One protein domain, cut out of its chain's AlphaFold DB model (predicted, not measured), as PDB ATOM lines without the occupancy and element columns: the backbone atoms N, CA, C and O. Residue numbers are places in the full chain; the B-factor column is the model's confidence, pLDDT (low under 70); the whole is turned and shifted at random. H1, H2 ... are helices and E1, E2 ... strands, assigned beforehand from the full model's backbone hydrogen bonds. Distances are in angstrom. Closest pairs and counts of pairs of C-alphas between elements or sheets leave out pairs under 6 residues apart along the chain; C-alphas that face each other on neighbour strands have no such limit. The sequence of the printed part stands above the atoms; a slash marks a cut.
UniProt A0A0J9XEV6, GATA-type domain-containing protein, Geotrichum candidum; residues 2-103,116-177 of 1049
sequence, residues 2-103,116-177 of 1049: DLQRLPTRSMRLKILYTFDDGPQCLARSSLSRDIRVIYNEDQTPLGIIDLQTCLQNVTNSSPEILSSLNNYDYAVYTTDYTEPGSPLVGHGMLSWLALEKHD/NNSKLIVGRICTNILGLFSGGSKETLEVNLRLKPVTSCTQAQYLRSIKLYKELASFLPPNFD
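This is residues 2 to 103 and 116 to 177 of the 1049 residues of the protein "GATA-type domain-containing protein" of Geotrichum candidum (UniProt A0A0J9XEV6). A small closed barrel of five strands, E1, E2, E3, E6 and E7, is widened along one part of E7 by the hairpin E4 and E5, and this sheet curls round one helix, H1. Short H3 packs on E4 and touches H1, short H4 lies in the turn from E6 to E7, and residues 155 to 160 and 162 to 177, most of them in H5, stick out as a long arm. The printed part has 164 residues with five named helices and seven named strands, in the order E1 E2 E3 H1 H2 E4 E5 H3 E6 H4 E7 H5. The sheet is mixed and the class is mixed, helices and strands. The whole is loose, with a radius of gyration of the C-alphas of 19.6 A, and elongated, spanning 69 by 35 by 34 A.

E1, residues 8 to 19, begins with C-alpha 8 at (131.409, 117.116, 145.402), is 31.3 A long and bends by 66 degrees at residue 11. E2, residues 24 to 39, is the longest strand by residues; it bends by 108 degrees at residue 31, and its end C-alphas are 26.9 A apart. E3 is residues 45 to 50. E6, residues 120 to 127, is 22.0 A long. E7, residues 139 to 151, is 37.8 A long and ends with C-alpha 151 at (104.576, 90.929, 132.457). E4, residues 72 to 79, is 22.4 A long, and E5 is residues 88 to 93. The helices are H1, residues 51 to 61 and 15.4 A long; H2, residues 64 to 68; H3, residues 94 to 99; H4, residues 129 to 133; and H5, residues 155 to 171, 24.0 A long, ending with C-alpha 171 at (97.234, 96.977, 104.858).

Round the barrel run E1, E2, E3, E6, E7 and back to E1. E1, E2 and E3 form a meander, each strand the antiparallel neighbour of the one before, with N 15 and O 27 at 2.8 A and N 48 and O 36 at 2.8 A. E2 is staggered: residues 24 to 36 pair with E1 and residues 36 to 39 with E3. E3 and E6 are antiparallel, with N 121 and O 49 at 2.8 A. E6 and E7 are antiparallel, with N 142 and O 124 at 2.8 A. E7 and E1 are parallel, at 31 degrees, with N 145 and O 16 at 2.8 A. E6, beside residues 139 to 143, and E4, beside residues 144 to 151, lie on one side of E7, and E1 on the other side. E4 and E7 are antiparallel, with N 75 and O 148 at 2.8 A. E4 and E5 form a hairpin, with N 91 and O 76 at 2.8 A. H1 is on the sheet at a height of 7.2 A and runs across the strands, at 65 degrees to E1 on the local plane; its closest C-alpha pair with E2 is Ala 27 and Val 58, 5.4 A apart. H1 and H3 touch, about perpendicular at 80 degrees; their closest C-alphas, of Gln 52 and Leu 97, are 6.9 A apart. H3 is on the sheet, and its closest C-alpha pair with E4 is Tyr 74 and Leu 94, 5.2 A apart. H1 and H2 are close but not clearly touching, with the C-alphas of Thr 59 and Ile 65 closest at 6.8 A. H2 and E4 are near each other. H4 is only just not on the sheet, with 4 pairs of C-alphas within 10 A, and H5 is not on it. In H1, H2, H3 and H5 every O i to N i+4 pair is within hydrogen-bond range; H4 has 0 of 1, and 2 of 2 O i to N i+3 pairs.

The two C-alphas farthest apart, those of Phe 133 and Pro 173, are 72.5 A apart. Without the stretches that stand free, the body spans 49 by 35 by 34 A. Residues 104 to 115 are not printed, and C-alphas 103 and 116 are 14.9 A apart across this cut, which falls in the link from H3 to E6. Of the links printed whole, E4 to E5 is short and the others are tight. Mean pLDDT of the printed part is 82.7; 32 residues are under 70, among them residues 99 to 103, 130 to 136 and 152 to 161.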
ATOM      1  N   ASP A   2     126.727 123.530 134.189       52.97
ATOM      2  CA  ASP A   2     128.124 123.093 134.091       52.97
ATOM      3  C   ASP A   2     128.462 122.098 135.222       52.97
ATOM      4  O   ASP A   2     128.949 122.475 136.289       52.97
ATOM      5  N   LEU A   3     128.105 120.820 135.024       60.59
ATOM      6  CA  LEU A   3     128.117 119.784 136.072       60.59
ATOM      7  C   LEU A   3     129.485 119.567 136.735       60.59
ATOM      8  O   LEU A   3     129.539 119.001 137.827       60.59
ATOM      9  N   GLN A   4     130.589 119.959 136.092       65.12
ATOM     10  CA  GLN A   4     131.943 119.817 136.639       65.12
ATOM     11  C   GLN A   4     132.237 120.803 137.782       65.12
ATOM     12  O   GLN A   4     133.129 120.548 138.582       65.12
ATOM     13  N   ARG A   5     131.471 121.899 137.901       74.06
ATOM     14  CA  ARG A   5     131.667 122.938 138.931       74.06
ATOM     15  C   ARG A   5     130.853 122.720 140.215       74.06
ATOM     16  O   ARG A   5     130.869 123.574 141.096       74.06
ATOM     17  N   LEU A   6     130.106 121.617 140.322       83.19
ATOM     18  CA  LEU A   6     129.277 121.334 141.497       83.19
ATOM     19  C   LEU A   6     130.122 120.822 142.680       83.19
ATOM     20  O   LEU A   6     130.979 119.953 142.485       83.19
ATOM     21  N   PRO A   7     129.869 121.298 143.917       87.81
ATOM     22  CA  PRO A   7     130.597 120.842 145.095       87.81
ATOM     23  C   PRO A   7     130.373 119.343 145.294       87.81
ATOM     24  O   PRO A   7     129.239 118.877 145.381       87.81
ATOM     25  N   THR A   8     131.459 118.581 145.354       91.12
ATOM     26  CA  THR A   8     131.409 117.116 145.402       91.12
ATOM     27  C   THR A   8     131.776 116.621 146.801       91.12
ATOM     28  O   THR A   8     132.680 117.164 147.435       91.12
ATOM     29  N   ARG A   9     131.054 115.617 147.314       90.44
ATOM     30  CA  ARG A   9     131.250 115.036 148.653       90.44
ATOM     31  C   ARG A   9     131.262 113.510 148.580       90.44
ATOM     32  O   ARG A   9     130.376 112.922 147.964       90.44
ATOM     33  N   SER A  10     132.210 112.865 149.258       91.31
ATOM     34  CA  SER A  10     132.264 111.399 149.326       91.31
ATOM     35  C   SER A  10     131.248 110.855 150.336       91.31
ATOM     36  O   SER A  10     131.340 111.143 151.532       91.31
ATOM     37  N   MET A  11     130.270 110.071 149.875       91.62
ATOM     38  CA  MET A  11     129.207 109.500 150.717       91.62
ATOM     39  C   MET A  11     128.940 108.035 150.380       91.62
ATOM     40  O   MET A  11     129.170 107.585 149.259       91.62
ATOM     41  N   ARG A  12     128.374 107.278 151.326       92.19
ATOM     42  CA  ARG A  12     127.827 105.943 151.028       92.19
ATOM     43  C   ARG A  12     126.403 106.037 150.488       92.19
ATOM     44  O   ARG A  12     125.622 106.883 150.924       92.19
ATOM     45  N   LEU A  13     126.057 105.130 149.577       94.19
ATOM     46  CA  LEU A  13     124.724 105.063 148.975       94.19
ATOM     47  C   LEU A  13     123.787 104.205 149.833       94.19
ATOM     48  O   LEU A  13     124.133 103.076 150.190       94.19
ATOM     49  N   LYS A  14     122.592 104.726 150.109       95.00
ATOM     50  CA  LYS A  14     121.462 104.040 150.746       95.00
ATOM     51  C   LYS A  14     120.315 104.015 149.734       95.00
ATOM     52  O   LYS A  14     119.578 104.987 149.597       95.00
ATOM     53  N   ILE A  15     120.175 102.913 149.010       96.12
ATOM     54  CA  ILE A  15     119.177 102.775 147.950       96.12
ATOM     55  C   ILE A  15     118.017 101.945 148.491       96.12
ATOM     56  O   ILE A  15     118.129 100.735 148.685       96.12
ATOM     57  N   LEU A  16     116.909 102.618 148.774       95.88
ATOM     58  CA  LEU A  16     115.639 101.989 149.111       95.88
ATOM     59  C   LEU A  16     114.946 101.600 147.806       95.88
ATOM     60  O   LEU A  16     114.877 102.414 146.888       95.88
ATOM     61  N   TYR A  17     114.438 100.376 147.701       95.38
ATOM     62  CA  TYR A  17     113.686  99.936 146.525       95.38
ATOM     63  C   TYR A  17     112.462  99.112 146.919       95.38
ATOM     64  O   TYR A  17     112.459  98.412 147.928       95.38
ATOM     65  N   THR A  18     111.389  99.234 146.141       94.38
ATOM     66  CA  THR A  18     110.088  98.597 146.403       94.38
ATOM     67  C   THR A  18     109.606  97.844 145.170       94.38
ATOM     68  O   THR A  18     109.689  98.374 144.063       94.38
ATOM     69  N   PHE A  19     109.095  96.625 145.347       91.50
ATOM     70  CA  PHE A  19     108.521  95.818 144.263       91.50
ATOM     71  C   PHE A  19     106.996  95.967 144.237       91.50
ATOM     72  O   PHE A  19     106.314  95.329 145.031       91.50
ATOM     73  N   ASP A  20     106.462  96.806 143.346       81.12
ATOM     74  CA  ASP A  20     105.036  97.198 143.293       81.12
ATOM     75  C   ASP A  20     104.478  97.583 144.686       81.12
ATOM     76  O   ASP A  20     104.856  98.643 145.189       81.12
ATOM     77  N   ASP A  21     103.636  96.755 145.317       75.94
ATOM     78  CA  ASP A  21     103.072  96.933 146.675       75.94
ATOM     79  C   ASP A  21     103.755  96.046 147.755       75.94
ATOM     80  O   ASP A  21     103.224  95.827 148.847       75.94
ATOM     81  N   GLY A  22     104.925  95.484 147.441       81.38
ATOM     82  CA  GLY A  22     105.723  94.616 148.311       81.38
ATOM     83  C   GLY A  22     106.534  95.348 149.397       81.38
ATOM     84  O   GLY A  22     106.442  96.568 149.548       81.38
ATOM     85  N   PRO A  23     107.352  94.613 150.177       85.06
ATOM     86  CA  PRO A  23     108.190  95.205 151.219       85.06
ATOM     87  C   PRO A  23     109.240  96.165 150.639       85.06
ATOM     88  O   PRO A  23     109.705  96.004 149.510       85.06
ATOM     89  N   GLN A  24     109.650  97.145 151.447       90.88
ATOM     90  CA  GLN A  24     110.752  98.043 151.112       90.88
ATOM     91  C   GLN A  24     112.093  97.350 151.388       90.88
ATOM     92  O   GLN A  24     112.482  97.142 152.538       90.88
ATOM     93  N   CYS A  25     112.791  97.004 150.314       92.50
ATOM     94  CA  CYS A  25     114.138  96.460 150.331       92.50
ATOM     95  C   CYS A  25     115.185  97.584 150.412       92.50
ATOM     96  O   CYS A  25     114.903  98.757 150.146       92.50
ATOM     97  N   LEU A  26     116.412  97.231 150.806       94.25
ATOM     98  CA  LEU A  26     117.487  98.189 151.063       94.25
ATOM     99  C   LEU A  26     118.834  97.670 150.551       94.25
ATOM    100  O   LEU A  26     119.423  96.765 151.136       94.25
ATOM    101  N   ALA A  27     119.343  98.312 149.505       94.31
ATOM    102  CA  ALA A  27     120.701  98.155 149.010       94.31
ATOM    103  C   ALA A  27     121.599  99.215 149.661       94.31
ATOM    104  O   ALA A  27     121.225 100.385 149.789       94.31
ATOM    105  N   ARG A  28     122.800  98.819 150.087       91.94
ATOM    106  CA  ARG A  28     123.804  99.734 150.646       91.94
ATOM    107  C   ARG A  28     125.115  99.539 149.909       91.94
ATOM    108  O   ARG A  28     125.620  98.421 149.875       91.94
ATOM    109  N   SER A  29     125.692 100.616 149.385       89.50
ATOM    110  CA  SER A  29     127.050 100.530 148.847       89.50
ATOM    111  C   SER A  29     128.057 100.470 149.994       89.50
ATOM    112  O   SER A  29     128.008 101.282 150.923       89.50
ATOM    113  N   SER A  30     128.965  99.498 149.944       82.62
ATOM    114  CA  SER A  30     130.105  99.390 150.864       82.62
ATOM    115  C   SER A  30     131.108 100.529 150.635       82.62
ATOM    116  O   SER A  30     131.613 101.130 151.593       82.62
ATOM    117  N   LEU A  31     131.330 100.844 149.357       87.19
ATOM    118  CA  LEU A  31     132.167 101.921 148.850       87.19
ATOM    119  C   LEU A  31     131.478 103.287 149.026       87.19
ATOM    120  O   LEU A  31     130.281 103.437 148.773       87.19
ATOM    121  N   SER A  32     132.240 104.293 149.452       89.69
ATOM    122  CA  SER A  32     131.838 105.696 149.327       89.69
ATOM    123  C   SER A  32     132.076 106.165 147.893       89.69
ATOM    124  O   SER A  32     133.141 105.909 147.338       89.69
ATOM    125  N   ARG A  33     131.094 106.841 147.294       90.06
ATOM    126  CA  ARG A  33     131.224 107.470 145.975       90.06
ATOM    127  C   ARG A  33     131.166 108.985 146.107       90.06
ATOM    128  O   ARG A  33     130.494 109.514 146.993       90.06
ATOM    129  N   ASP A  34     131.848 109.657 145.192       91.12
ATOM    130  CA  ASP A  34     131.944 111.108 145.146       91.12
ATOM    131  C   ASP A  34     130.722 111.685 144.425       91.12
ATOM    132  O   ASP A  34     130.535 111.532 143.218       91.12
ATOM    133  N   ILE A  35     129.833 112.289 145.214       93.62
ATOM    134  CA  ILE A  35     128.484 112.694 144.818       93.62
ATOM    135  C   ILE A  35     128.435 114.210 144.673       93.62
ATOM    136  O   ILE A  35     128.853 114.946 145.569       93.62
ATOM    137  N   ARG A  36     127.900 114.680 143.543       91.94
ATOM    138  CA  ARG A  36     127.781 116.111 143.237       91.94
ATOM    139  C   ARG A  36     126.565 116.671 143.963       91.94
ATOM    140  O   ARG A  36     125.463 116.154 143.795       91.94
ATOM    141  N   VAL A  37     126.759 117.702 144.772       93.12
ATOM    142  CA  VAL A  37     125.713 118.286 145.616       93.12
ATOM    143  C   VAL A  37     125.093 119.499 144.932       93.12
ATOM    144  O   VAL A  37     125.795 120.399 144.471       93.12
ATOM    145  N   ILE A  38     123.765 119.527 144.913       93.00
ATOM    146  CA  ILE A  38     122.942 120.698 144.609       93.00
ATOM    147  C   ILE A  38     122.114 121.056 145.847       93.00
ATOM    148  O   ILE A  38     121.975 120.252 146.769       93.00
ATOM    149  N   TYR A  39     121.545 122.256 145.860       90.81
ATOM    150  CA  TYR A  39     120.611 122.695 146.895       90.81
ATOM    151  C   TYR A  39     119.276 123.029 146.227       90.81
ATOM    152  O   TYR A  39     119.274 123.647 145.161       90.81
ATOM    153  N   ASN A  40     118.163 122.593 146.821       88.19
ATOM    154  CA  ASN A  40     116.829 122.992 146.364       88.19
ATOM    155  C   ASN A  40     116.483 124.415 146.858       88.19
ATOM    156  O   ASN A  40     117.240 124.997 147.639       88.19
ATOM    157  N   GLU A  41     115.337 124.963 146.448       85.75
ATOM    158  CA  GLU A  41     114.854 126.286 146.888       85.75
ATOM    159  C   GLU A  41     114.753 126.382 148.428       85.75
ATOM    160  O   GLU A  41     115.163 127.383 149.013       85.75
ATOM    161  N   ASP A  42     114.369 125.287 149.098       85.25
ATOM    162  CA  ASP A  42     114.354 125.127 150.567       85.25
ATOM    163  C   ASP A  42     115.758 125.048 151.225       85.25
ATOM    164  O   ASP A  42     115.887 124.645 152.381       85.25
ATOM    165  N   GLN A  43     116.837 125.319 150.480       84.50
ATOM    166  CA  GLN A  43     118.245 125.078 150.851       84.50
ATOM    167  C   GLN A  43     118.573 123.621 151.245       84.50
ATOM    168  O   GLN A  43     119.641 123.336 151.790       84.50
ATOM    169  N   THR A  44     117.687 122.667 150.948       87.25
ATOM    170  CA  THR A  44     117.906 121.253 151.268       87.25
ATOM    171  C   THR A  44     118.979 120.648 150.349       87.25
ATOM    172  O   THR A  44     118.881 120.786 149.127       87.25
ATOM    173  N   PRO A  45     120.021 119.986 150.894       92.88
ATOM    174  CA  PRO A  45     121.080 119.392 150.088       92.88
ATOM    175  C   PRO A  45     120.596 118.096 149.425       92.88
ATOM    176  O   PRO A  45     120.175 117.141 150.089       92.88
ATOM    177  N   LEU A  46     120.705 118.047 148.101       94.75
ATOM    178  CA  LEU A  46     120.399 116.883 147.274       94.75
ATOM    179  C   LEU A  46     121.664 116.440 146.532       94.75
ATOM    180  O   LEU A  46     122.480 117.265 146.125       94.75
ATOM    181  N   GLY A  47     121.844 115.134 146.357       94.50
ATOM    182  CA  GLY A  47     122.979 114.576 145.622       94.50
ATOM    183  C   GLY A  47     122.555 114.059 144.256       94.50
ATOM    184  O   GLY A  47     121.609 113.280 144.161       94.50
ATOM    185  N   ILE A  48     123.273 114.462 143.210       94.38
ATOM    186  CA  ILE A  48     123.136 113.904 141.864       94.38
ATOM    187  C   ILE A  48     124.001 112.647 141.764       94.38
ATOM    188  O   ILE A  48     125.186 112.665 142.114       94.38
ATOM    189  N   ILE A  49     123.416 111.571 141.249       93.75
ATOM    190  CA  ILE A  49     124.094 110.305 140.968       93.75
ATOM    191  C   ILE A  49     123.569 109.701 139.663       93.75
ATOM    192  O   ILE A  49     122.473 110.019 139.221       93.75
ATOM    193  N   ASP A  50     124.351 108.841 139.026       92.81
ATOM    194  CA  ASP A  50     123.905 108.063 137.873       92.81
ATOM    195  C   ASP A  50     122.946 106.919 138.293       92.81
ATOM    196  O   ASP A  50     123.118 106.275 139.334       92.81
ATOM    197  N   LEU A  51     121.918 106.665 137.480       93.12
ATOM    198  CA  LEU A  51     120.947 105.590 137.676       93.12
ATOM    199  C   LEU A  51     121.582 104.204 137.573       93.12
ATOM    200  O   LEU A  51     121.235 103.331 138.370       93.12
ATOM    201  N   GLN A  52     122.493 103.982 136.624       91.00
ATOM    202  CA  GLN A  52     123.110 102.674 136.411       91.00
ATOM    203  C   GLN A  52     123.902 102.250 137.652       91.00
ATOM    204  O   GLN A  52     123.752 101.134 138.139       91.00
ATOM    205  N   THR A  53     124.638 103.181 138.252       91.75
ATOM    206  CA  THR A  53     125.274 103.075 139.568       91.75
ATOM    207  C   THR A  53     124.291 102.635 140.654       91.75
ATOM    208  O   THR A  53     124.614 101.752 141.454       91.75
ATOM    209  N   CYS A  54     123.088 103.209 140.709       93.12
ATOM    210  CA  CYS A  54     122.077 102.773 141.670       93.12
ATOM    211  C   CYS A  54     121.556 101.361 141.360       93.12
ATOM    212  O   CYS A  54     121.474 100.540 142.275       93.12
ATOM    213  N   LEU A  55     121.286 101.042 140.093       93.12
ATOM    214  CA  LEU A  55     120.827  99.716 139.669       93.12
ATOM    215  C   LEU A  55     121.874  98.623 139.933       93.12
ATOM    216  O   LEU A  55     121.514  97.590 140.485       93.12
ATOM    217  N   GLN A  56     123.161  98.873 139.675       91.56
ATOM    218  CA  GLN A  56     124.276  97.977 140.027       91.56
ATOM    219  C   GLN A  56     124.296  97.633 141.526       91.56
ATOM    220  O   GLN A  56     124.539  96.494 141.914       91.56
ATOM    221  N   ASN A  57     124.036  98.608 142.403       92.69
ATOM    222  CA  ASN A  57     123.983  98.350 143.845       92.69
ATOM    223  C   ASN A  57     122.730  97.550 144.243       92.69
ATOM    224  O   ASN A  57     122.795  96.757 145.184       92.69
ATOM    225  N   VAL A  58     121.611  97.724 143.531       93.25
ATOM    226  CA  VAL A  58     120.396  96.915 143.713       93.25
ATOM    227  C   VAL A  58     120.624  95.477 143.247       93.25
ATOM    228  O   VAL A  58     120.390  94.568 144.034       93.25
ATOM    229  N   THR A  59     121.163  95.247 142.046       91.19
ATOM    230  CA  THR A  59     121.434  93.892 141.527       91.19
ATOM    231  C   THR A  59     122.504  93.151 142.329       91.19
ATOM    232  O   THR A  59     122.389  91.945 142.521       91.19
ATOM    233  N   ASN A  60     123.496  93.857 142.881       90.06
ATOM    234  CA  ASN A  60     124.476  93.270 143.802       90.06
ATOM    235  C   ASN A  60     123.885  92.931 145.186       90.06
ATOM    236  O   ASN A  60     124.451  92.106 145.899       90.06
ATOM    237  N   SER A  61     122.780  93.573 145.586       91.19
ATOM    238  CA  SER A  61     122.086  93.300 146.860       91.19
ATOM    239  C   SER A  61     120.960  92.269 146.718       91.19
ATOM    240  O   SER A  61     120.665  91.568 147.682       91.19
ATOM    241  N   SER A  62     120.353  92.199 145.532       90.38
ATOM    242  CA  SER A  62     119.247  91.317 145.147       90.38
ATOM    243  C   SER A  62     119.477  90.769 143.724       90.38
ATOM    244  O   SER A  62     118.866  91.242 142.757       90.38
ATOM    245  N   PRO A  63     120.388  89.792 143.549       87.25
ATOM    246  CA  PRO A  63     120.675  89.191 142.245       87.25
ATOM    247  C   PRO A  63     119.495  88.380 141.683       87.25
ATOM    248  O   PRO A  63     119.411  88.185 140.470       87.25
ATOM    249  N   GLU A  64     118.546  87.959 142.524       85.50
ATOM    250  CA  GLU A  64     117.327  87.250 142.120       85.50
ATOM    251  C   GLU A  64     116.461  88.050 141.137       85.50
ATOM    252  O   GLU A  64     115.756  87.456 140.321       85.50
ATOM    253  N   ILE A  65     116.571  89.385 141.146       86.06
ATOM    254  CA  ILE A  65     115.912  90.255 140.164       86.06
ATOM    255  C   ILE A  65     116.389  89.890 138.754       86.06
ATOM    256  O   ILE A  65     115.566  89.681 137.865       86.06
ATOM    257  N   LEU A  66     117.701  89.728 138.554       81.56
ATOM    258  CA  LEU A  66     118.277  89.376 137.253       81.56
ATOM    259  C   LEU A  66     117.895  87.957 136.817       81.56
ATOM    260  O   LEU A  66     117.645  87.737 135.637       81.56
ATOM    261  N   SER A  67     117.771  87.010 137.751       76.94
ATOM    262  CA  SER A  67     117.240  85.670 137.452       76.94
ATOM    263  C   SER A  67     115.751  85.676 137.081       76.94
ATOM    264  O   SER A  67     115.269  84.740 136.446       76.94
ATOM    265  N   SER A  68     115.007  86.708 137.489       70.50
ATOM    266  CA  SER A  68     113.569  86.826 137.227       70.50
ATOM    267  C   SER A  68     113.220  87.489 135.887       70.50
ATOM    268  O   SER A  68     112.130  87.241 135.368       70.50
ATOM    269  N   LEU A  69     114.168  88.218 135.272       71.62
ATOM    270  CA  LEU A  69     114.018  88.891 133.967       71.62
ATOM    271  C   LEU A  69     113.585  87.949 132.827       71.62
ATOM    272  O   LEU A  69     112.963  88.391 131.863       71.62
ATOM    273  N   ASN A  70     113.852  86.644 132.945       67.62
ATOM    274  CA  ASN A  70     113.374  85.613 132.016       67.62
ATOM    275  C   ASN A  70     111.840  85.424 132.012       67.62
ATOM    276  O   ASN A  70     111.306  84.886 131.042       67.62
ATOM    277  N   ASN A  71     111.146  85.825 133.084       72.31
ATOM    278  CA  ASN A  71     109.711  85.591 133.301       72.31
ATOM    279  C   ASN A  71     108.888  86.886 133.436       72.31
ATOM    280  O   ASN A  71     107.679  86.874 133.190       72.31
ATOM    281  N   TYR A  72     109.510  87.971 133.895       78.94
ATOM    282  CA  TYR A  72     108.940  89.315 133.970       78.94
ATOM    283  C   TYR A  72     110.075  90.331 134.096       78.94
ATOM    284  O   TYR A  72     111.061  90.094 134.786       78.94
ATOM    285  N   ASP A  73     109.923  91.475 133.447       86.69
ATOM    286  CA  ASP A  73     110.881  92.579 133.527       86.69
ATOM    287  C   ASP A  73     110.323  93.663 134.465       86.69
ATOM    288  O   ASP A  73     109.158  93.612 134.859       86.69
ATOM    289  N   TYR A  74     111.120  94.655 134.850       89.56
ATOM    290  CA  TYR A  74     110.705  95.697 135.789       89.56
ATOM    291  C   TYR A  74     110.772  97.084 135.163       89.56
ATOM    292  O   TYR A  74     111.838  97.545 134.770       89.56
ATOM    293  N   ALA A  75     109.649  97.797 135.135       91.44
ATOM    294  CA  ALA A  75     109.653  99.229 134.879       91.44
ATOM    295  C   ALA A  75     110.266  99.947 136.093       91.44
ATOM    296  O   ALA A  75     109.782  99.813 137.223       91.44
ATOM    297  N   VAL A  76     111.350 100.682 135.853       93.81
ATOM    298  CA  VAL A  76     112.120 101.403 136.870       93.81
ATOM    299  C   VAL A  76     111.563 102.813 137.035       93.81
ATOM    300  O   VAL A  76     111.447 103.558 136.059       93.81
ATOM    301  N   TYR A  77     111.282 103.200 138.278       95.12
ATOM    302  CA  TYR A  77     110.916 104.562 138.670       95.12
ATOM    303  C   TYR A  77     111.824 105.033 139.809       95.12
ATOM    304  O   TYR A  77     112.063 104.268 140.744       95.12
ATOM    305  N   THR A  78     112.280 106.284 139.784       95.62
ATOM    306  CA  THR A  78     112.868 106.957 140.960       95.62
ATOM    307  C   THR A  78     111.863 107.905 141.595       95.62
ATOM    308  O   THR A  78     110.868 108.280 140.983       95.62
ATOM    309  N   THR A  79     112.129 108.302 142.835       95.38
ATOM    310  CA  THR A  79     111.513 109.482 143.450       95.38
ATOM    311  C   THR A  79     112.348 110.707 143.096       95.38
ATOM    312  O   THR A  79     113.509 110.771 143.494       95.38
ATOM    313  N   ASP A  80     111.780 111.669 142.372       93.50
ATOM    314  CA  ASP A  80     112.435 112.957 142.140       93.50
ATOM    315  C   ASP A  80     112.299 113.815 143.401       93.50
ATOM    316  O   ASP A  80     111.206 113.989 143.937       93.50
ATOM    317  N   TYR A  81     113.418 114.319 143.912       92.81
ATOM    318  CA  TYR A  81     113.456 115.154 145.112       92.81
ATOM    319  C   TYR A  81     113.613 116.652 144.819       92.81
ATOM    320  O   TYR A  81     113.677 117.439 145.763       92.81
ATOM    321  N   THR A  82     113.658 117.040 143.543       90.38
ATOM    322  CA  THR A  82     113.657 118.442 143.107       90.38
ATOM    323  C   THR A  82     112.235 119.003 143.015       90.38
ATOM    324  O   THR A  82     111.996 120.101 143.512       90.38
ATOM    325  N   GLU A  83     111.273 118.241 142.474       88.69
ATOM    326  CA  GLU A  83     109.862 118.656 142.399       88.69
ATOM    327  C   GLU A  83     109.115 118.475 143.754       88.69
ATOM    328  O   GLU A  83     109.311 117.479 144.470       88.69
ATOM    329  N   PRO A  84     108.224 119.418 144.135       84.44
ATOM    330  CA  PRO A  84     107.486 119.378 145.398       84.44
ATOM    331  C   PRO A  84     106.500 118.204 145.457       84.44
ATOM    332  O   PRO A  84     105.936 117.775 144.453       84.44
ATOM    333  N   GLY A  85     106.301 117.648 146.655       88.31
ATOM    334  CA  GLY A  85     105.575 116.384 146.844       88.31
ATOM    335  C   GLY A  85     106.383 115.133 146.462       88.31
ATOM    336  O   GLY A  85     105.987 114.031 146.834       88.31
ATOM    337  N   SER A  86     107.537 115.309 145.810       90.50
ATOM    338  CA  SER A  86     108.490 114.270 145.407       90.50
ATOM    339  C   SER A  86     107.872 113.154 144.538       90.50
ATOM    340  O   SER A  86     107.667 112.036 145.018       90.50
ATOM    341  N   PRO A  87     107.522 113.456 143.270       94.44
ATOM    342  CA  PRO A  87     106.830 112.531 142.372       94.44
ATOM    343  C   PRO A  87     107.700 111.346 141.922       94.44
ATOM    344  O   PRO A  87     108.927 111.362 142.020       94.44
ATOM    345  N   LEU A  88     107.053 110.302 141.388       93.81
ATOM    346  CA  LEU A  88     107.738 109.157 140.785       93.81
ATOM    347  C   LEU A  88     108.006 109.394 139.293       93.81
ATOM    348  O   LEU A  88     107.066 109.489 138.503       93.81
ATOM    349  N   VAL A  89     109.280 109.418 138.900       93.75
ATOM    350  CA  VAL A  89     109.723 109.596 137.511       93.75
ATOM    351  C   VAL A  89     110.116 108.245 136.921       93.75
ATOM    352  O   VAL A  89     111.004 107.563 137.430       93.75
ATOM    353  N   GLY A  90     109.449 107.847 135.836       93.62
ATOM    354  CA  GLY A  90     109.770 106.625 135.094       93.62
ATOM    355  C   GLY A  90     111.079 106.752 134.313       93.62
ATOM    356  O   GLY A  90     111.417 107.825 133.808       93.62
ATOM    357  N   HIS A  91     111.834 105.659 134.212       90.81
ATOM    358  CA  HIS A  91     113.152 105.650 133.568       90.81
ATOM    359  C   HIS A  91     113.303 104.650 132.425       90.81
ATOM    360  O   HIS A  91     114.192 104.849 131.598       90.81
ATOM    361  N   GLY A  92     112.444 103.637 132.344       89.25
ATOM    362  CA  GLY A  92     112.496 102.599 131.317       89.25
ATOM    363  C   GLY A  92     112.404 101.206 131.927       89.25
ATOM    364  O   GLY A  92     112.005 101.050 133.083       89.25
ATOM    365  N   MET A  93     112.778 100.205 131.138       88.56
ATOM    366  CA  MET A  93     112.797  98.805 131.553       88.56
ATOM    367  C   MET A  93     114.148  98.416 132.157       88.56
ATOM    368  O   MET A  93     115.194  98.856 131.682       88.56
ATOM    369  N   LEU A  94     114.126  97.581 133.196       87.94
ATOM    370  CA  LEU A  94     115.321  97.150 133.914       87.94
ATOM    371  C   LEU A  94     116.229  96.287 133.037       87.94
ATOM    372  O   LEU A  94     117.440  96.455 133.121       87.94
ATOM    373  N   SER A  95     115.674  95.426 132.174       82.94
ATOM    374  CA  SER A  95     116.471  94.692 131.180       82.94
ATOM    375  C   SER A  95     117.322  95.634 130.327       82.94
ATOM    376  O   SER A  95     118.534  95.463 130.262       82.94
ATOM    377  N   TRP A  96     116.720  96.677 129.750       81.12
ATOM    378  CA  TRP A  96     117.420  97.655 128.919       81.12
ATOM    379  C   TRP A  96     118.462  98.430 129.736       81.12
ATOM    380  O   TRP A  96     119.636  98.418 129.382       81.12
ATOM    381  N   LEU A  97     118.081  98.997 130.887       82.62
ATOM    382  CA  LEU A  97     118.979  99.788 131.745       82.62
ATOM    383  C   LEU A  97     120.128  98.968 132.377       82.62
ATOM    384  O   LEU A  97     121.133  99.542 132.801       82.62
ATOM    385  N   ALA A  98     119.991  97.640 132.463       73.12
ATOM    386  CA  ALA A  98     121.041  96.722 132.911       73.12
ATOM    387  C   ALA A  98     121.906  96.176 131.758       73.12
ATOM    388  O   ALA A  98     123.068  95.842 131.990       73.12
ATOM    389  N   LEU A  99     121.360  96.089 130.538       58.81
ATOM    390  CA  LEU A  99     122.085  95.727 129.310       58.81
ATOM    391  C   LEU A  99     122.852  96.911 128.705       58.81
ATOM    392  O   LEU A  99     123.865  96.699 128.053       58.81
ATOM    393  N   GLU A 100     122.444  98.150 128.988       61.81
ATOM    394  CA  GLU A 100     123.134  99.406 128.633       61.81
ATOM    395  C   GLU A 100     124.438  99.625 129.438       61.81
ATOM    396  O   GLU A 100     124.918 100.742 129.645       61.81
ATOM    397  N   LYS A 101     125.020  98.531 129.932       53.97
ATOM    398  CA  LYS A 101     126.299  98.484 130.625       53.97
ATOM    399  C   LYS A 101     127.414  98.629 129.589       53.97
ATOM    400  O   LYS A 101     127.909  97.636 129.071       53.97
ATOM    401  N   HIS A 102     127.745  99.885 129.293       47.44
ATOM    402  CA  HIS A 102     128.872 100.290 128.456       47.44
ATOM    403  C   HIS A 102     130.113  99.435 128.751       47.44
ATOM    404  O   HIS A 102     130.453  99.225 129.918       47.44
ATOM    405  N   ASP A 103     130.791  98.961 127.707       39.47
ATOM    406  CA  ASP A 103     132.066  98.272 127.871       39.47
ATOM    407  C   ASP A 103     133.124  99.262 128.379       39.47
ATOM    408  O   ASP A 103     133.574 100.140 127.641       39.47
ATOM    409  N   ASN A 116     126.768 111.196 127.040       41.72
ATOM    410  CA  ASN A 116     125.423 111.501 126.544       41.72
ATOM    411  C   ASN A 116     124.328 110.508 126.971       41.72
ATOM    412  O   ASN A 116     123.157 110.809 126.760       41.72
ATOM    413  N   ASN A 117     124.681 109.362 127.571       51.53
ATOM    414  CA  ASN A 117     123.711 108.311 127.922       51.53
ATOM    415  C   ASN A 117     123.693 107.914 129.418       51.53
ATOM    416  O   ASN A 117     122.880 107.092 129.836       51.53
ATOM    417  N   SER A 118     124.536 108.512 130.272       66.94
ATOM    418  CA  SER A 118     124.473 108.275 131.726       66.94
ATOM    419  C   SER A 118     123.257 108.984 132.338       66.94
ATOM    420  O   SER A 118     123.239 110.213 132.466       66.94
ATOM    421  N   LYS A 119     122.225 108.222 132.711       87.12
ATOM    422  CA  LYS A 119     120.932 108.759 133.160       87.12
ATOM    423  C   LYS A 119     121.008 109.260 134.605       87.12
ATOM    424  O   LYS A 119     120.879 108.486 135.548       87.12
ATOM    425  N   LEU A 120     121.238 110.559 134.782       91.75
ATOM    426  CA  LEU A 120     121.371 111.181 136.104       91.75
ATOM    427  C   LEU A 120     120.031 111.262 136.853       91.75
ATOM    428  O   LEU A 120     118.995 111.591 136.277       91.75
ATOM    429  N   ILE A 121     120.085 110.993 138.156       94.06
ATOM    430  CA  ILE A 121     118.968 110.985 139.107       94.06
ATOM    431  C   ILE A 121     119.371 111.698 140.405       94.06
ATOM    432  O   ILE A 121     120.552 111.956 140.652       94.06
ATOM    433  N   VAL A 122     118.390 112.019 141.250       94.69
ATOM    434  CA  VAL A 122     118.593 112.831 142.460       94.69
ATOM    435  C   VAL A 122     118.222 112.041 143.718       94.69
ATOM    436  O   VAL A 122     117.178 111.398 143.773       94.69
ATOM    437  N   GLY A 123     119.077 112.098 144.741       95.00
ATOM    438  CA  GLY A 123     118.843 111.549 146.079       95.00
ATOM    439  C   GLY A 123     118.847 112.630 147.166       95.00
ATOM    440  O   GLY A 123     119.429 113.701 146.987       95.00
ATOM    441  N   ARG A 124     118.237 112.352 148.322       94.50
ATOM    442  CA  ARG A 124     118.323 113.215 149.517       94.50
ATOM    443  C   ARG A 124     119.623 112.943 150.266       94.50
ATOM    444  O   ARG A 124     119.978 111.785 150.474       94.50
ATOM    445  N   ILE A 125     120.326 113.983 150.707       94.75
ATOM    446  CA  ILE A 125     121.519 113.813 151.545       94.75
ATOM    447  C   ILE A 125     121.073 113.684 153.004       94.75
ATOM    448  O   ILE A 125     120.654 114.649 153.637       94.75
ATOM    449  N   CYS A 126     121.154 112.464 153.532       90.56
ATOM    450  CA  CYS A 126     120.776 112.130 154.900       90.56
ATOM    451  C   CYS A 126     122.018 112.083 155.800       90.56
ATOM    452  O   CYS A 126     122.994 111.390 155.494       90.56
ATOM    453  N   THR A 127     121.971 112.769 156.944       88.31
ATOM    454  CA  THR A 127     123.012 112.688 157.977       88.31
ATOM    455  C   THR A 127     122.907 111.364 158.734       88.31
ATOM    456  O   THR A 127     121.905 111.042 159.374       88.31
ATOM    457  N   ASN A 128     123.963 110.557 158.673       79.06
ATOM    458  CA  ASN A 128     124.025 109.276 159.356       79.06
ATOM    459  C   ASN A 128     124.501 109.481 160.799       79.06
ATOM    460  O   ASN A 128     125.695 109.411 161.092       79.06
ATOM    461  N   ILE A 129     123.546 109.700 161.708       74.69
ATOM    462  CA  ILE A 129     123.810 109.921 163.139       74.69
ATOM    463  C   ILE A 129     124.629 108.769 163.749       74.69
ATOM    464  O   ILE A 129     125.541 109.023 164.529       74.69
ATOM    465  N   LEU A 130     124.392 107.511 163.353       68.38
ATOM    466  CA  LEU A 130     125.191 106.372 163.829       68.38
ATOM    467  C   LEU A 130     126.621 106.391 163.258       68.38
ATOM    468  O   LEU A 130     127.563 105.997 163.940       68.38
ATOM    469  N   GLY A 131     126.800 106.905 162.039       65.62
ATOM    470  CA  GLY A 131     128.111 107.109 161.419       65.62
ATOM    471  C   GLY A 131     129.027 108.023 162.238       65.62
ATOM    472  O   GLY A 131     130.222 107.745 162.326       65.62
ATOM    473  N   LEU A 132     128.465 109.040 162.907       65.00
ATOM    474  CA  LEU A 132     129.206 109.941 163.803       65.00
ATOM    475  C   LEU A 132     129.839 109.204 164.995       65.00
ATOM    476  O   LEU A 132     130.954 109.538 165.384       65.00
ATOM    477  N   PHE A 133     129.165 108.187 165.543       67.12
ATOM    478  CA  PHE A 133     129.648 107.417 166.697       67.12
ATOM    479  C   PHE A 133     130.624 106.288 166.331       67.12
ATOM    480  O   PHE A 133     131.316 105.775 167.205       67.12
ATOM    481  N   SER A 134     130.687 105.881 165.060       68.25
ATOM    482  CA  SER A 134     131.523 104.760 164.594       68.25
ATOM    483  C   SER A 134     132.646 105.173 163.634       68.25
ATOM    484  O   SER A 134     133.208 104.315 162.959       68.25
ATOM    485  N   GLY A 135     132.947 106.473 163.517       66.75
ATOM    486  CA  GLY A 135     133.965 106.985 162.584       66.75
ATOM    487  C   GLY A 135     133.644 106.733 161.103       66.75
ATOM    488  O   GLY A 135     134.539 106.734 160.264       66.75
ATOM    489  N   GLY A 136     132.376 106.470 160.778       67.88
ATOM    490  CA  GLY A 136     131.926 106.158 159.424       67.88
ATOM    491  C   GLY A 136     131.627 107.401 158.583       67.88
ATOM    492  O   GLY A 136     131.744 108.539 159.037       67.88
ATOM    493  N   SER A 137     131.159 107.176 157.352       73.62
ATOM    494  CA  SER A 137     130.633 108.238 156.487       73.62
ATOM    495  C   SER A 137     129.496 108.988 157.196       73.62
ATOM    496  O   SER A 137     128.420 108.421 157.420       73.62
ATOM    497  N   LYS A 138     129.752 110.253 157.558       82.19
ATOM    498  CA  LYS A 138     128.819 111.130 158.291       82.19
ATOM    499  C   LYS A 138     127.550 111.437 157.493       82.19
ATOM    500  O   LYS A 138     126.493 111.656 158.073       82.19
ATOM    501  N   GLU A 139     127.664 111.430 156.169       89.75
ATOM    502  CA  GLU A 139     126.579 111.667 155.221       89.75
ATOM    503  C   GLU A 139     126.365 110.422 154.347       89.75
ATOM    504  O   GLU A 139     127.294 109.651 154.074       89.75
ATOM    505  N   THR A 140     125.116 110.213 153.939       93.25
ATOM    506  CA  THR A 140     124.681 109.117 153.069       93.25
ATOM    507  C   THR A 140     123.684 109.642 152.049       93.25
ATOM    508  O   THR A 140     122.742 110.335 152.431       93.25
ATOM    509  N   LEU A 141     123.856 109.292 150.774       95.50
ATOM    510  CA  LEU A 141     122.873 109.625 149.745       95.50
ATOM    511  C   LEU A 141     121.740 108.603 149.772       95.50
ATOM    512  O   LEU A 141     121.968 107.412 149.549       95.50
ATOM    513  N   GLU A 142     120.526 109.076 150.022       95.62
ATOM    514  CA  GLU A 142     119.308 108.284 150.037       95.62
ATOM    515  C   GLU A 142     118.556 108.419 148.713       95.62
ATOM    516  O   GLU A 142     118.086 109.500 148.353       95.62
ATOM    517  N   VAL A 143     118.444 107.309 147.986       96.38
ATOM    518  CA  VAL A 143     117.716 107.209 146.713       96.38
ATOM    519  C   VAL A 143     116.566 106.229 146.907       96.38
ATOM    520  O   VAL A 143     116.776 105.147 147.453       96.38
ATOM    521  N   ASN A 144     115.362 106.590 146.461       95.81
ATOM    522  CA  ASN A 144     114.182 105.732 146.551       95.81
ATOM    523  C   ASN A 144     113.699 105.319 145.154       95.81
ATOM    524  O   ASN A 144     113.339 106.166 144.334       95.81
ATOM    525  N   LEU A 145     113.694 104.012 144.905       95.81
ATOM    526  CA  LEU A 145     113.281 103.360 143.667       95.81
ATOM    527  C   LEU A 145     111.953 102.610 143.856       95.81
ATOM    528  O   LEU A 145     111.677 102.031 144.912       95.81
ATOM    529  N   ARG A 146     111.167 102.519 142.786       94.19
ATOM    530  CA  ARG A 146     110.065 101.562 142.658       94.19
ATOM    531  C   ARG A 146     110.275 100.743 141.391       94.19
ATOM    532  O   ARG A 146     110.430 101.294 140.306       94.19
ATOM    533  N   LEU A 147     110.309  99.429 141.553       92.88
ATOM    534  CA  LEU A 147     110.410  98.438 140.492       92.88
ATOM    535  C   LEU A 147     109.014  97.851 140.302       92.88
ATOM    536  O   LEU A 147     108.525  97.104 141.152       92.88
ATOM    537  N   LYS A 148     108.338  98.217 139.214       91.25
ATOM    538  CA  LYS A 148     107.010  97.679 138.909       91.25
ATOM    539  C   LYS A 148     107.140  96.520 137.919       91.25
ATOM    540  O   LYS A 148     107.670  96.755 136.836       91.25
ATOM    541  N   PRO A 149     106.685  95.297 138.246       89.06
ATOM    542  CA  PRO A 149     106.763  94.184 137.316       89.06
ATOM    543  C   PRO A 149     105.890  94.478 136.095       89.06
ATOM    544  O   PRO A 149     104.700  94.779 136.205       89.06
ATOM    545  N   VAL A 150     106.506  94.378 134.927       85.50
ATOM    546  CA  VAL A 150     105.857  94.325 133.627       85.50
ATOM    547  C   VAL A 150     105.899  92.863 133.213       85.50
ATOM    548  O   VAL A 150     106.970  92.277 133.044       85.50
ATOM    549  N   THR A 151     104.721  92.256 133.067       72.06
ATOM    550  CA  THR A 151     104.576  90.929 132.457       72.06
ATOM    551  C   THR A 151     105.330  90.930 131.137       72.06
ATOM    552  O   THR A 151     105.001  91.735 130.262       72.06
ATOM    553  N   SER A 152     106.362  90.094 131.004       58.03
ATOM    554  CA  SER A 152     107.286  90.198 129.878       58.03
ATOM    555  C   SER A 152     106.582  89.811 128.580       58.03
ATOM    556  O   SER A 152     106.536  88.639 128.205       58.03
ATOM    557  N   CYS A 153     106.099  90.824 127.862       54.16
ATOM    558  CA  CYS A 153     106.103  90.805 126.411       54.16
ATOM    559  C   CYS A 153     107.570  90.599 126.019       54.16
ATOM    560  O   CYS A 153     108.373  91.529 126.076       54.16
ATOM    561  N   THR A 154     107.947  89.342 125.772       63.12
ATOM    562  CA  THR A 154     109.326  88.959 125.442       63.12
ATOM    563  C   THR A 154     109.831  89.802 124.274       63.12
ATOM    564  O   THR A 154     109.033  90.243 123.451       63.12
ATOM    565  N   GLN A 155     111.145  89.985 124.127       57.59
ATOM    566  CA  GLN A 155     111.687  90.733 122.982       57.59
ATOM    567  C   GLN A 155     111.150  90.190 121.640       57.59
ATOM    568  O   GLN A 155     110.834  90.967 120.745       57.59
ATOM    569  N   ALA A 156     110.923  88.875 121.542       59.28
ATOM    570  CA  ALA A 156     110.241  88.242 120.415       59.28
ATOM    571  C   ALA A 156     108.763  88.663 120.261       59.28
ATOM    572  O   ALA A 156     108.340  88.949 119.146       59.28
ATOM    573  N   GLN A 157     107.969  88.734 121.338       63.84
ATOM    574  CA  GLN A 157     106.593  89.260 121.287       63.84
ATOM    575  C   GLN A 157     106.553  90.766 120.989       63.84
ATOM    576  O   GLN A 157     105.685  91.195 120.237       63.84
ATOM    577  N   TYR A 158     107.500  91.562 121.495       67.44
ATOM    578  CA  TYR A 158     107.584  92.996 121.207       67.44
ATOM    579  C   TYR A 158     107.958  93.250 119.741       67.44
ATOM    580  O   TYR A 158     107.251  93.982 119.049       67.44
ATOM    581  N   LEU A 159     108.984  92.566 119.223       67.94
ATOM    582  CA  LEU A 159     109.357  92.623 117.806       67.94
ATOM    583  C   LEU A 159     108.252  92.063 116.896       67.94
ATOM    584  O   LEU A 159     107.984  92.656 115.853       67.94
ATOM    585  N   ARG A 160     107.541  90.999 117.306       64.25
ATOM    586  CA  ARG A 160     106.309  90.551 116.631       64.25
ATOM    587  C   ARG A 160     105.230  91.627 116.660       64.25
ATOM    588  O   ARG A 160     104.623  91.851 115.628       64.25
ATOM    589  N   SER A 161     105.006  92.313 117.781       67.56
ATOM    590  CA  SER A 161     103.978  93.357 117.879       67.56
ATOM    591  C   SER A 161     104.310  94.579 117.018       67.56
ATOM    592  O   SER A 161     103.422  95.089 116.347       67.56
ATOM    593  N   ILE A 162     105.585  94.984 116.927       71.62
ATOM    594  CA  ILE A 162     106.040  96.021 115.989       71.62
ATOM    595  C   ILE A 162     105.871  95.552 114.543       71.62
ATOM    596  O   ILE A 162     105.373  96.314 113.719       71.62
ATOM    597  N   LYS A 163     106.288  94.321 114.213       68.62
ATOM    598  CA  LYS A 163     106.175  93.784 112.850       68.62
ATOM    599  C   LYS A 163     104.710  93.682 112.422       68.62
ATOM    600  O   LYS A 163     104.364  94.219 111.381       68.62
ATOM    601  N   LEU A 164     103.853  93.126 113.275       72.62
ATOM    602  CA  LEU A 164     102.405  93.036 113.089       72.62
ATOM    603  C   LEU A 164     101.773  94.432 112.971       72.62
ATOM    604  O   LEU A 164     100.945  94.641 112.094       72.62
ATOM    605  N   TYR A 165     102.190  95.415 113.777       67.88
ATOM    606  CA  TYR A 165     101.703  96.794 113.652       67.88
ATOM    607  C   TYR A 165     102.142  97.451 112.334       67.88
ATOM    608  O   TYR A 165     101.344  98.143 111.710       67.88
ATOM    609  N   LYS A 166     103.376  97.210 111.870       65.00
ATOM    610  CA  LYS A 166     103.868  97.684 110.562       65.00
ATOM    611  C   LYS A 166     103.156  97.000 109.392       65.00
ATOM    612  O   LYS A 166     102.804  97.672 108.431       65.00
ATOM    613  N   GLU A 167     102.912  95.695 109.483       75.62
ATOM    614  CA  GLU A 167     102.159  94.930 108.485       75.62
ATOM    615  C   GLU A 167     100.705  95.411 108.429       75.62
ATOM    616  O   GLU A 167     100.243  95.798 107.357       75.62
ATOM    617  N   LEU A 168     100.013  95.528 109.570       73.38
ATOM    618  CA  LEU A 168      98.679  96.137 109.631       73.38
ATOM    619  C   LEU A 168      98.677  97.559 109.057       73.38
ATOM    620  O   LEU A 168      97.839  97.854 108.214       73.38
ATOM    621  N   ALA A 169      99.630  98.417 109.432       71.31
ATOM    622  CA  ALA A 169      99.741  99.771 108.888       71.31
ATOM    623  C   ALA A 169      99.993  99.802 107.367       71.31
ATOM    624  O   ALA A 169      99.615 100.775 106.725       71.31
ATOM    625  N   SER A 170     100.576  98.749 106.780       74.06
ATOM    626  CA  SER A 170     100.714  98.603 105.320       74.06
ATOM    627  C   SER A 170      99.456  98.067 104.619       74.06
ATOM    628  O   SER A 170      99.292  98.282 103.421       74.06
ATOM    629  N   PHE A 171      98.550  97.406 105.352       78.88
ATOM    630  CA  PHE A 171      97.234  96.977 104.858       78.88
ATOM    631  C   PHE A 171      96.120  98.010 105.103       78.88
ATOM    632  O   PHE A 171      95.073  97.947 104.455       78.88
ATOM    633  N   LEU A 172      96.318  98.956 106.024       80.06
ATOM    634  CA  LEU A 172      95.419 100.092 106.208       80.06
ATOM    635  C   LEU A 172      95.594 101.096 105.051       80.06
ATOM    636  O   LEU A 172      96.725 101.440 104.711       80.06
ATOM    637  N   PRO A 173      94.502 101.608 104.450       82.44
ATOM    638  CA  PRO A 173      94.589 102.685 103.468       82.44
ATOM    639  C   PRO A 173      95.329 103.919 104.020       82.44
ATOM    640  O   PRO A 173      95.160 104.248 105.195       82.44
ATOM    641  N   PRO A 174      96.072 104.680 103.193       73.94
ATOM    642  CA  PRO A 174      96.800 105.876 103.643       73.94
ATOM    643  C   PRO A 174      95.883 107.013 104.136       73.94
ATOM    644  O   PRO A 174      96.356 107.988 104.711       73.94
ATOM    645  N   ASN A 175      94.572 106.890 103.920       81.19
ATOM    646  CA  ASN A 175      93.508 107.762 104.412       81.19
ATOM    647  C   ASN A 175      92.598 107.069 105.453       81.19
ATOM    648  O   ASN A 175      91.429 107.433 105.586       81.19
ATOM    649  N   PHE A 176      93.093 106.049 106.163       83.44
ATOM    650  CA  PHE A 176      92.320 105.326 107.174       83.44
ATOM    651  C   PHE A 176      92.009 106.200 108.398       83.44
ATOM    652  O   PHE A 176      92.879 106.532 109.205       83.44
ATOM    653  N   ASP A 177      90.733 106.548 108.549       79.19
ATOM    654  CA  ASP A 177      90.220 107.364 109.646       79.19
ATOM    655  C   ASP A 177      90.174 106.559 110.963       79.19
ATOM    656  O   ASP A 177      89.192 105.886 111.299       79.19
TER     657      ASP A 177